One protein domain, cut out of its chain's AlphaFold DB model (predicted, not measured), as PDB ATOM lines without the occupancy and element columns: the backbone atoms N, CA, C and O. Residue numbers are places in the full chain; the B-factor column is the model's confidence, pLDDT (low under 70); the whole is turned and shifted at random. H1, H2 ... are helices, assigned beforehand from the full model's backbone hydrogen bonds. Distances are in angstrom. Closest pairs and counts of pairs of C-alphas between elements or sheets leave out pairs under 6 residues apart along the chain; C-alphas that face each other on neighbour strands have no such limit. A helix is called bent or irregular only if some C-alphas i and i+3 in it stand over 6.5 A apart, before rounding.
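This is residues 73 to 138 of the 138 residues of an uncharacterized protein of Flavobacterium sufflavum (UniProt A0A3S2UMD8). Four helices follow one another round a long, narrow, open loop with an empty middle: H2 makes one long side, H3 and then H4 come back along the other, and H1 closes one end by packing on H4. The unnamed residues 104 to 110 make the turn at the other end. The printed part has 66 residues, with four named helices in the order H1, H2, H3, H4 and no named strand; the class is all helix. The whole is loose, with a radius of gyration of the C-alphas of 14.6 A, and spans 44 by 22 by 13 A.

Start with H1, residues 73 to 84, which touches H4, residues 125 to 136. Look at Val 75 and Ile 133, their closest C-alphas, 5.8 A apart; the two lines are about perpendicular, at 75 degrees. H2, residues 86 to 103, touches no helix: it meets H1 only through their link and is apart from H4. H3, residues 111 to 123, is apart from H1 and H2. H3 and H4 only just touch, only at the corner by their link, with 3 pairs of C-alphas within 8 A. These involve residues 121 to 122 of H3 and 127 to 128 of H4 alone; the closest C-alphas are those of Asn 122 and Ala 128, 5.6 A apart. They run the same way at a steep tilt of 53 degrees. In H1, H2 and H3 every O i to N i+4 pair is within hydrogen-bond range; in H4, 6 of 8 are.

Find C-alpha 73 at (227.816, 166.659, 161.721), where H1 begins its 16.8 A. H2 covers 25.7 A from C-alpha 86 at (229.688, 177.718, 177.898), and H3 covers 18.4 A. H4, 14.3 A long, ends at C-alpha 136, (236.746, 173.089, 163.138); it is only just irregular, with C-alphas 127 and 130 6.6 A apart.

The two C-alphas farthest apart, those of Ser 73 and Ser 106, are 44.5 A apart. The printed part has no cut and no long link. Its mean pLDDT is 95.7, and no printed residue is under 70.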
ATOM      1  N   SER A  73     229.054 166.480 160.948       98.06
ATOM      2  CA  SER A  73     227.816 166.659 161.721       98.06
ATOM      3  C   SER A  73     228.079 166.679 163.229       98.06
ATOM      4  O   SER A  73     227.502 167.492 163.950       98.06
ATOM      5  N   ASP A  74     228.974 165.814 163.706       98.44
ATOM      6  CA  ASP A  74     229.306 165.709 165.125       98.44
ATOM      7  C   ASP A  74     230.024 166.961 165.633       98.44
ATOM      8  O   ASP A  74     229.680 167.468 166.699       98.44
ATOM      9  N   VAL A  75     230.961 167.511 164.850       98.50
ATOM     10  CA  VAL A  75     231.640 168.781 165.159       98.50
ATOM     11  C   VAL A  75     230.618 169.895 165.373       98.50
ATOM     12  O   VAL A  75     230.669 170.574 166.397       98.50
ATOM     13  N   GLN A  76     229.649 170.040 164.466       98.44
ATOM     14  CA  GLN A  76     228.618 171.074 164.574       98.44
ATOM     15  C   GLN A  76     227.704 170.857 165.788       98.44
ATOM     16  O   GLN A  76     227.458 171.785 166.562       98.44
ATOM     17  N   LYS A  77     227.248 169.621 166.025       98.25
ATOM     18  CA  LYS A  77     226.417 169.283 167.196       98.25
ATOM     19  C   LYS A  77     227.139 169.574 168.512       98.25
ATOM     20  O   LYS A  77     226.552 170.175 169.413       98.25
ATOM     21  N   ILE A  78     228.403 169.167 168.618       98.44
ATOM     22  CA  ILE A  78     229.220 169.391 169.812       98.44
ATOM     23  C   ILE A  78     229.475 170.888 170.004       98.44
ATOM     24  O   ILE A  78     229.285 171.381 171.114       98.44
ATOM     25  N   ASN A  79     229.841 171.624 168.949       98.31
ATOM     26  CA  ASN A  79     230.068 173.070 169.021       98.31
ATOM     27  C   ASN A  79     228.824 173.810 169.532       98.31
ATOM     28  O   ASN A  79     228.913 174.601 170.468       98.31
ATOM     29  N   ASN A  80     227.648 173.482 168.991       98.00
ATOM     30  CA  ASN A  80     226.386 174.076 169.427       98.00
ATOM     31  C   ASN A  80     226.120 173.813 170.914       98.00
ATOM     32  O   ASN A  80     225.775 174.734 171.652       98.00
ATOM     33  N   LYS A  81     226.335 172.581 171.391       97.69
ATOM     34  CA  LYS A  81     226.167 172.243 172.813       97.69
ATOM     35  C   LYS A  81     227.183 172.945 173.714       97.69
ATOM     36  O   LYS A  81     226.800 173.384 174.795       97.69
ATOM     37  N   ILE A  82     228.438 173.079 173.283       96.56
ATOM     38  CA  ILE A  82     229.458 173.836 174.021       96.56
ATOM     39  C   ILE A  82     229.041 175.303 174.133       96.56
ATOM     40  O   ILE A  82     229.059 175.842 175.234       96.56
ATOM     41  N   ASN A  83     228.623 175.933 173.033       96.56
ATOM     42  CA  ASN A  83     228.236 177.345 173.029       96.56
ATOM     43  C   ASN A  83     227.011 177.607 173.914       96.56
ATOM     44  O   ASN A  83     227.011 178.561 174.686       96.56
ATOM     45  N   LEU A  84     226.004 176.728 173.862       97.06
ATOM     46  CA  LEU A  84     224.806 176.836 174.699       97.06
ATOM     47  C   LEU A  84     225.101 176.716 176.201       97.06
ATOM     48  O   LEU A  84     224.393 177.308 177.006       97.06
ATOM     49  N   ASN A  85     226.130 175.955 176.585       96.50
ATOM     50  CA  ASN A  85     226.441 175.658 177.988       96.50
ATOM     51  C   ASN A  85     227.762 176.281 178.460       96.50
ATOM     52  O   ASN A  85     228.272 175.897 179.515       96.50
ATOM     53  N   TYR A  86     228.331 177.213 177.688       94.12
ATOM     54  CA  TYR A  86     229.688 177.718 177.898       94.12
ATOM     55  C   TYR A  86     229.897 178.216 179.329       94.12
ATOM     56  O   TYR A  86     230.795 177.731 180.011       94.12
ATOM     57  N   SER A  87     229.019 179.097 179.810       95.25
ATOM     58  CA  SER A  87     229.132 179.705 181.140       95.25
ATOM     59  C   SER A  87     229.097 178.669 182.268       95.25
ATOM     60  O   SER A  87     229.875 178.749 183.216       95.25
ATOM     61  N   THR A  88     228.234 177.655 182.158       94.50
ATOM     62  CA  THR A  88     228.130 176.577 183.154       94.50
ATOM     63  C   THR A  88     229.382 175.705 183.160       94.50
ATOM     64  O   THR A  88     229.927 175.408 184.222       94.50
ATOM     65  N   ILE A  89     229.867 175.330 181.973       95.19
ATOM     66  CA  ILE A  89     231.093 174.538 181.825       95.19
ATOM     67  C   ILE A  89     232.295 175.314 182.372       95.19
ATOM     68  O   ILE A  89     233.129 174.757 183.084       95.19
ATOM     69  N   GLU A  90     232.378 176.609 182.072       93.75
ATOM     70  CA  GLU A  90     233.451 177.476 182.549       93.75
ATOM     71  C   GLU A  90     233.446 177.580 184.082       93.75
ATOM     72  O   GLU A  90     234.486 177.394 184.717       93.75
ATOM     73  N   SER A  91     232.272 177.782 184.685       95.25
ATOM     74  CA  SER A  91     232.099 177.832 186.140       95.25
ATOM     75  C   SER A  91     232.548 176.537 186.830       95.25
ATOM     76  O   SER A  91     233.313 176.580 187.799       95.25
ATOM     77  N   ASP A  92     232.134 175.374 186.317       92.94
ATOM     78  CA  ASP A  92     232.557 174.070 186.848       92.94
ATOM     79  C   ASP A  92     234.092 173.908 186.774       92.94
ATOM     80  O   ASP A  92     234.734 173.437 187.720       92.94
ATOM     81  N   ILE A  93     234.710 174.339 185.667       92.75
ATOM     82  CA  ILE A  93     236.169 174.289 185.487       92.75
ATOM     83  C   ILE A  93     236.880 175.228 186.472       92.75
ATOM     84  O   ILE A  93     237.912 174.840 187.032       92.75
ATOM     85  N   TYR A  94     236.356 176.429 186.737       94.19
ATOM     86  CA  TYR A  94     236.931 177.338 187.737       94.19
ATOM     87  C   TYR A  94     236.888 176.756 189.146       94.19
ATOM     88  O   TYR A  94     237.905 176.793 189.848       94.19
ATOM     89  N   ALA A  95     235.764 176.159 189.546       93.12
ATOM     90  CA  ALA A  95     235.664 175.467 190.828       93.12
ATOM     91  C   ALA A  95     236.740 174.372 190.944       93.12
ATOM     92  O   ALA A  95     237.416 174.243 191.969       93.12
ATOM     93  N   CYS A  96     236.988 173.654 189.851       93.19
ATOM     94  CA  CYS A  96     238.023 172.636 189.794       93.19
ATOM     95  C   CYS A  96     239.448 173.174 189.916       93.19
ATOM     96  O   CYS A  96     240.285 172.601 190.618       93.19
ATOM     97  N   ARG A  97     239.732 174.296 189.247       93.25
ATOM     98  CA  ARG A  97     241.019 174.992 189.355       93.25
ATOM     99  C   ARG A  97     241.274 175.460 190.784       93.25
ATOM    100  O   ARG A  97     242.401 175.350 191.252       93.25
ATOM    101  N   SER A  98     240.240 175.908 191.496       95.31
ATOM    102  CA  SER A  98     240.352 176.264 192.915       95.31
ATOM    103  C   SER A  98     240.775 175.059 193.768       95.31
ATOM    104  O   SER A  98     241.767 175.136 194.495       95.31
ATOM    105  N   GLN A  99     240.115 173.906 193.600       94.25
ATOM    106  CA  GLN A  99     240.485 172.665 194.301       94.25
ATOM    107  C   GLN A  99     241.909 172.204 193.962       94.25
ATOM    108  O   GLN A  99     242.664 171.795 194.845       94.25
ATOM    109  N   PHE A 100     242.296 172.292 192.688       95.88
ATOM    110  CA  PHE A 100     243.656 172.000 192.243       95.88
ATOM    111  C   PHE A 100     244.680 172.899 192.947       95.88
ATOM    112  O   PHE A 100     245.632 172.396 193.545       95.88
ATOM    113  N   THR A 101     244.461 174.214 192.930       95.44
ATOM    114  CA  THR A 101     245.347 175.200 193.558       95.44
ATOM    115  C   THR A 101     245.495 174.949 195.054       95.44
ATOM    116  O   THR A 101     246.605 175.020 195.578       95.44
ATOM    117  N   GLN A 102     244.406 174.605 195.746       95.75
ATOM    118  CA  GLN A 102     244.446 174.260 197.166       95.75
ATOM    119  C   GLN A 102     245.255 172.979 197.413       95.75
ATOM    120  O   GLN A 102     246.165 172.975 198.243       95.75
ATOM    121  N   LYS A 103     244.973 171.908 196.661       96.12
ATOM    122  CA  LYS A 103     245.599 170.591 196.844       96.12
ATOM    123  C   LYS A 103     247.089 170.572 196.505       96.12
ATOM    124  O   LYS A 103     247.853 169.862 197.152       96.12
ATOM    125  N   TYR A 104     247.501 171.334 195.495       95.56
ATOM    126  CA  TYR A 104     248.874 171.341 194.984       95.56
ATOM    127  C   TYR A 104     249.636 172.629 195.317       95.56
ATOM    128  O   TYR A 104     250.684 172.873 194.723       95.56
ATOM    129  N   LYS A 105     249.162 173.430 196.285       95.94
ATOM    130  CA  LYS A 105     249.722 174.743 196.663       95.94
ATOM    131  C   LYS A 105     251.251 174.756 196.797       95.94
ATOM    132  O   LYS A 105     251.893 175.688 196.320       95.94
ATOM    133  N   SER A 106     251.837 173.728 197.415       94.25
ATOM    134  CA  SER A 106     253.293 173.603 197.600       94.25
ATOM    135  C   SER A 106     254.065 173.338 196.300       94.25
ATOM    136  O   SER A 106     255.229 173.716 196.200       94.25
ATOM    137  N   TYR A 107     253.427 172.747 195.289       94.06
ATOM    138  CA  TYR A 107     254.030 172.417 193.995       94.06
ATOM    139  C   TYR A 107     253.840 173.521 192.944       94.06
ATOM    140  O   TYR A 107     254.522 173.506 191.925       94.06
ATOM    141  N   LEU A 108     252.985 174.524 193.187       93.38
ATOM    142  CA  LEU A 108     252.732 175.617 192.232       93.38
ATOM    143  C   LEU A 108     253.949 176.515 191.966       93.38
ATOM    144  O   LEU A 108     253.943 177.278 191.008       93.38
ATOM    145  N   LYS A 109     254.995 176.438 192.797       94.25
ATOM    146  CA  LYS A 109     256.276 177.127 192.567       94.25
ATOM    147  C   LYS A 109     257.303 176.252 191.835       94.25
ATOM    148  O   LYS A 109     258.375 176.734 191.482       94.25
ATOM    149  N   ASN A 110     257.006 174.970 191.623       95.12
ATOM    150  CA  ASN A 110     257.912 174.028 190.977       95.12
ATOM    151  C   ASN A 110     257.699 174.048 189.452       95.12
ATOM    152  O   ASN A 110     256.664 173.620 188.946       95.12
ATOM    153  N   ARG A 111     258.703 174.531 188.710       94.88
ATOM    154  CA  ARG A 111     258.638 174.674 187.247       94.88
ATOM    155  C   ARG A 111     258.449 173.343 186.514       94.88
ATOM    156  O   ARG A 111     257.724 173.306 185.523       94.88
ATOM    157  N   GLU A 112     259.085 172.268 186.980       93.88
ATOM    158  CA  GLU A 112     258.962 170.945 186.355       93.88
ATOM    159  C   GLU A 112     257.543 170.398 186.527       93.88
ATOM    160  O   GLU A 112     256.924 169.985 185.549       93.88
ATOM    161  N   PHE A 113     256.983 170.501 187.735       95.81
ATOM    162  CA  PHE A 113     255.589 170.152 188.006       95.81
ATOM    163  C   PHE A 113     254.619 170.899 187.078       95.81
ATOM    164  O   PHE A 113     253.764 170.273 186.448       95.81
ATOM    165  N   LEU A 114     254.771 172.225 186.962       95.75
ATOM    166  CA  LEU A 114     253.914 173.051 186.107       95.75
ATOM    167  C   LEU A 114     254.022 172.651 184.630       95.75
ATOM    168  O   LEU A 114     253.001 172.439 183.979       95.75
ATOM    169  N   SER A 115     255.247 172.483 184.124       96.56
ATOM    170  CA  SER A 115     255.496 172.109 182.728       96.56
ATOM    171  C   SER A 115     254.922 170.729 182.380       96.56
ATOM    172  O   SER A 115     254.309 170.549 181.322       96.56
ATOM    173  N   ARG A 116     255.056 169.751 183.286       96.00
ATOM    174  CA  ARG A 116     254.487 168.405 183.114       96.00
ATOM    175  C   ARG A 116     252.963 168.438 183.079       96.00
ATOM    176  O   ARG A 116     252.358 167.828 182.199       96.00
ATOM    177  N   ILE A 117     252.335 169.180 183.991       95.94
ATOM    178  CA  ILE A 117     250.876 169.334 184.010       95.94
ATOM    179  C   ILE A 117     250.367 169.990 182.737       95.94
ATOM    180  O   ILE A 117     249.426 169.479 182.129       95.94
ATOM    181  N   GLU A 118     250.982 171.100 182.336       95.38
ATOM    182  CA  GLU A 118     250.607 171.826 181.129       95.38
ATOM    183  C   GLU A 118     250.668 170.911 179.904       95.38
ATOM    184  O   GLU A 118     249.714 170.849 179.130       95.38
ATOM    185  N   THR A 119     251.734 170.119 179.785       96.38
ATOM    186  CA  THR A 119     251.887 169.143 178.700       96.38
ATOM    187  C   THR A 119     250.734 168.138 178.675       96.38
ATOM    188  O   THR A 119     250.170 167.876 177.612       96.38
ATOM    189  N   ILE A 120     250.344 167.581 179.824       96.06
ATOM    190  CA  ILE A 120     249.254 166.597 179.892       96.06
ATOM    191  C   ILE A 120     247.908 167.252 179.556       96.06
ATOM    192  O   ILE A 120     247.139 166.700 178.767       96.06
ATOM    193  N   ILE A 121     247.621 168.428 180.121       95.38
ATOM    194  CA  ILE A 121     246.362 169.154 179.898       95.38
ATOM    195  C   ILE A 121     246.236 169.590 178.436       95.38
ATOM    196  O   ILE A 121     245.180 169.404 177.834       95.38
ATOM    197  N   ASN A 122     247.295 170.116 177.826       95.12
ATOM    198  CA  ASN A 122     247.253 170.602 176.446       95.12
ATOM    199  C   ASN A 122     247.130 169.473 175.414       95.12
ATOM    200  O   ASN A 122     246.749 169.732 174.277       95.12
ATOM    201  N   ASN A 123     247.408 168.226 175.805       95.62
ATOM    202  CA  ASN A 123     247.270 167.057 174.939       95.62
ATOM    203  C   ASN A 123     246.036 166.199 175.251       95.62
ATOM    204  O   ASN A 123     245.782 165.216 174.548       95.62
ATOM    205  N   ASN A 124     245.250 166.542 176.274       97.69
ATOM    206  CA  ASN A 124     244.091 165.754 176.668       97.69
ATOM    207  C   ASN A 124     242.838 166.126 175.840       97.69
ATOM    208  O   ASN A 124     242.532 167.308 175.674       97.69
ATOM    209  N   PRO A 125     242.066 165.134 175.350       97.62
ATOM    210  CA  PRO A 125     240.897 165.381 174.504       97.62
ATOM    211  C   PRO A 125     239.804 166.226 175.161       97.62
ATOM    212  O   PRO A 125     239.055 166.889 174.457       97.62
ATOM    213  N   TYR A 126     239.675 166.216 176.485       97.50
ATOM    214  CA  TYR A 126     238.580 166.916 177.158       97.50
ATOM    215  C   TYR A 126     238.903 168.388 177.406       97.50
ATOM    216  O   TYR A 126     238.007 169.219 177.399       97.50
ATOM    217  N   THR A 127     240.177 168.724 177.581       96.44
ATOM    218  CA  THR A 127     240.645 170.097 177.819       96.44
ATOM    219  C   THR A 127     241.044 170.802 176.524       96.44
ATOM    220  O   THR A 127     240.735 171.978 176.358       96.44
ATOM    221  N   ALA A 128     241.674 170.097 175.579       97.00
ATOM    222  CA  ALA A 128     242.069 170.656 174.283       97.00
ATOM    223  C   ALA A 128     241.004 170.459 173.186       97.00
ATOM    224  O   ALA A 128     240.890 171.281 172.275       97.00
ATOM    225  N   GLY A 129     240.190 169.403 173.281       97.38
ATOM    226  CA  GLY A 129     239.158 169.090 172.291       97.38
ATOM    227  C   GLY A 129     238.111 170.186 172.095       97.38
ATOM    228  O   GLY A 129     237.840 170.504 170.944       97.38
ATOM    229  N   PRO A 130     237.546 170.821 173.142       96.94
ATOM    230  CA  PRO A 130     236.568 171.899 172.962       96.94
ATOM    231  C   PRO A 130     237.094 173.060 172.110       96.94
ATOM    232  O   PRO A 130     236.385 173.564 171.240       96.94
ATOM    233  N   LYS A 131     238.366 173.442 172.303       96.19
ATOM    234  CA  LYS A 131     239.030 174.464 171.482       96.19
ATOM    235  C   LYS A 131     239.154 174.006 170.029       96.19
ATOM    236  O   LYS A 131     238.830 174.774 169.132       96.19
ATOM    237  N   LEU A 132     239.576 172.757 169.810       97.75
ATOM    238  CA  LEU A 132     239.648 172.172 168.473       97.75
ATOM    239  C   LEU A 132     238.273 172.166 167.790       97.75
ATOM    240  O   LEU A 132     238.170 172.619 166.660       97.75
ATOM    241  N   ILE A 133     237.215 171.708 168.467       98.25
ATOM    242  CA  ILE A 133     235.856 171.694 167.911       98.25
ATOM    243  C   ILE A 133     235.421 173.096 167.489       98.25
ATOM    244  O   ILE A 133     234.917 173.256 166.383       98.25
ATOM    245  N   LYS A 134     235.670 174.109 168.326       96.75
ATOM    246  CA  LYS A 134     235.359 175.500 167.988       96.75
ATOM    247  C   LYS A 134     236.109 175.966 166.735       96.75
ATOM    248  O   LYS A 134     235.521 176.640 165.903       96.75
ATOM    249  N   THR A 135     237.382 175.593 166.583       97.19
ATOM    250  CA  THR A 135     238.161 175.892 165.372       97.19
ATOM    251  C   THR A 135     237.611 175.179 164.138       97.19
ATOM    252  O   THR A 135     237.567 175.782 163.078       97.19
ATOM    253  N   LEU A 136     237.211 173.912 164.261       97.12
ATOM    254  CA  LEU A 136     236.746 173.089 163.138       97.12
ATOM    255  C   LEU A 136     235.303 173.377 162.708       97.12
ATOM    256  O   LEU A 136     234.883 172.910 161.653       97.12
ATOM    257  N   ALA A 137     234.530 174.054 163.554       95.00
ATOM    258  CA  ALA A 137     233.150 174.419 163.265       95.00
ATOM    259  C   ALA A 137     233.017 175.749 162.502       95.00
ATOM    260  O   ALA A 137     231.918 176.029 162.021       95.00
ATOM    261  N   ASN A 138     234.103 176.531 162.423       82.38
ATOM    262  CA  ASN A 138     234.227 177.756 161.626       82.38
ATOM    263  C   ASN A 138     234.721 177.432 160.214       82.38
ATOM    264  O   ASN A 138     234.288 178.141 159.283       82.38
TER     265      ASN A 138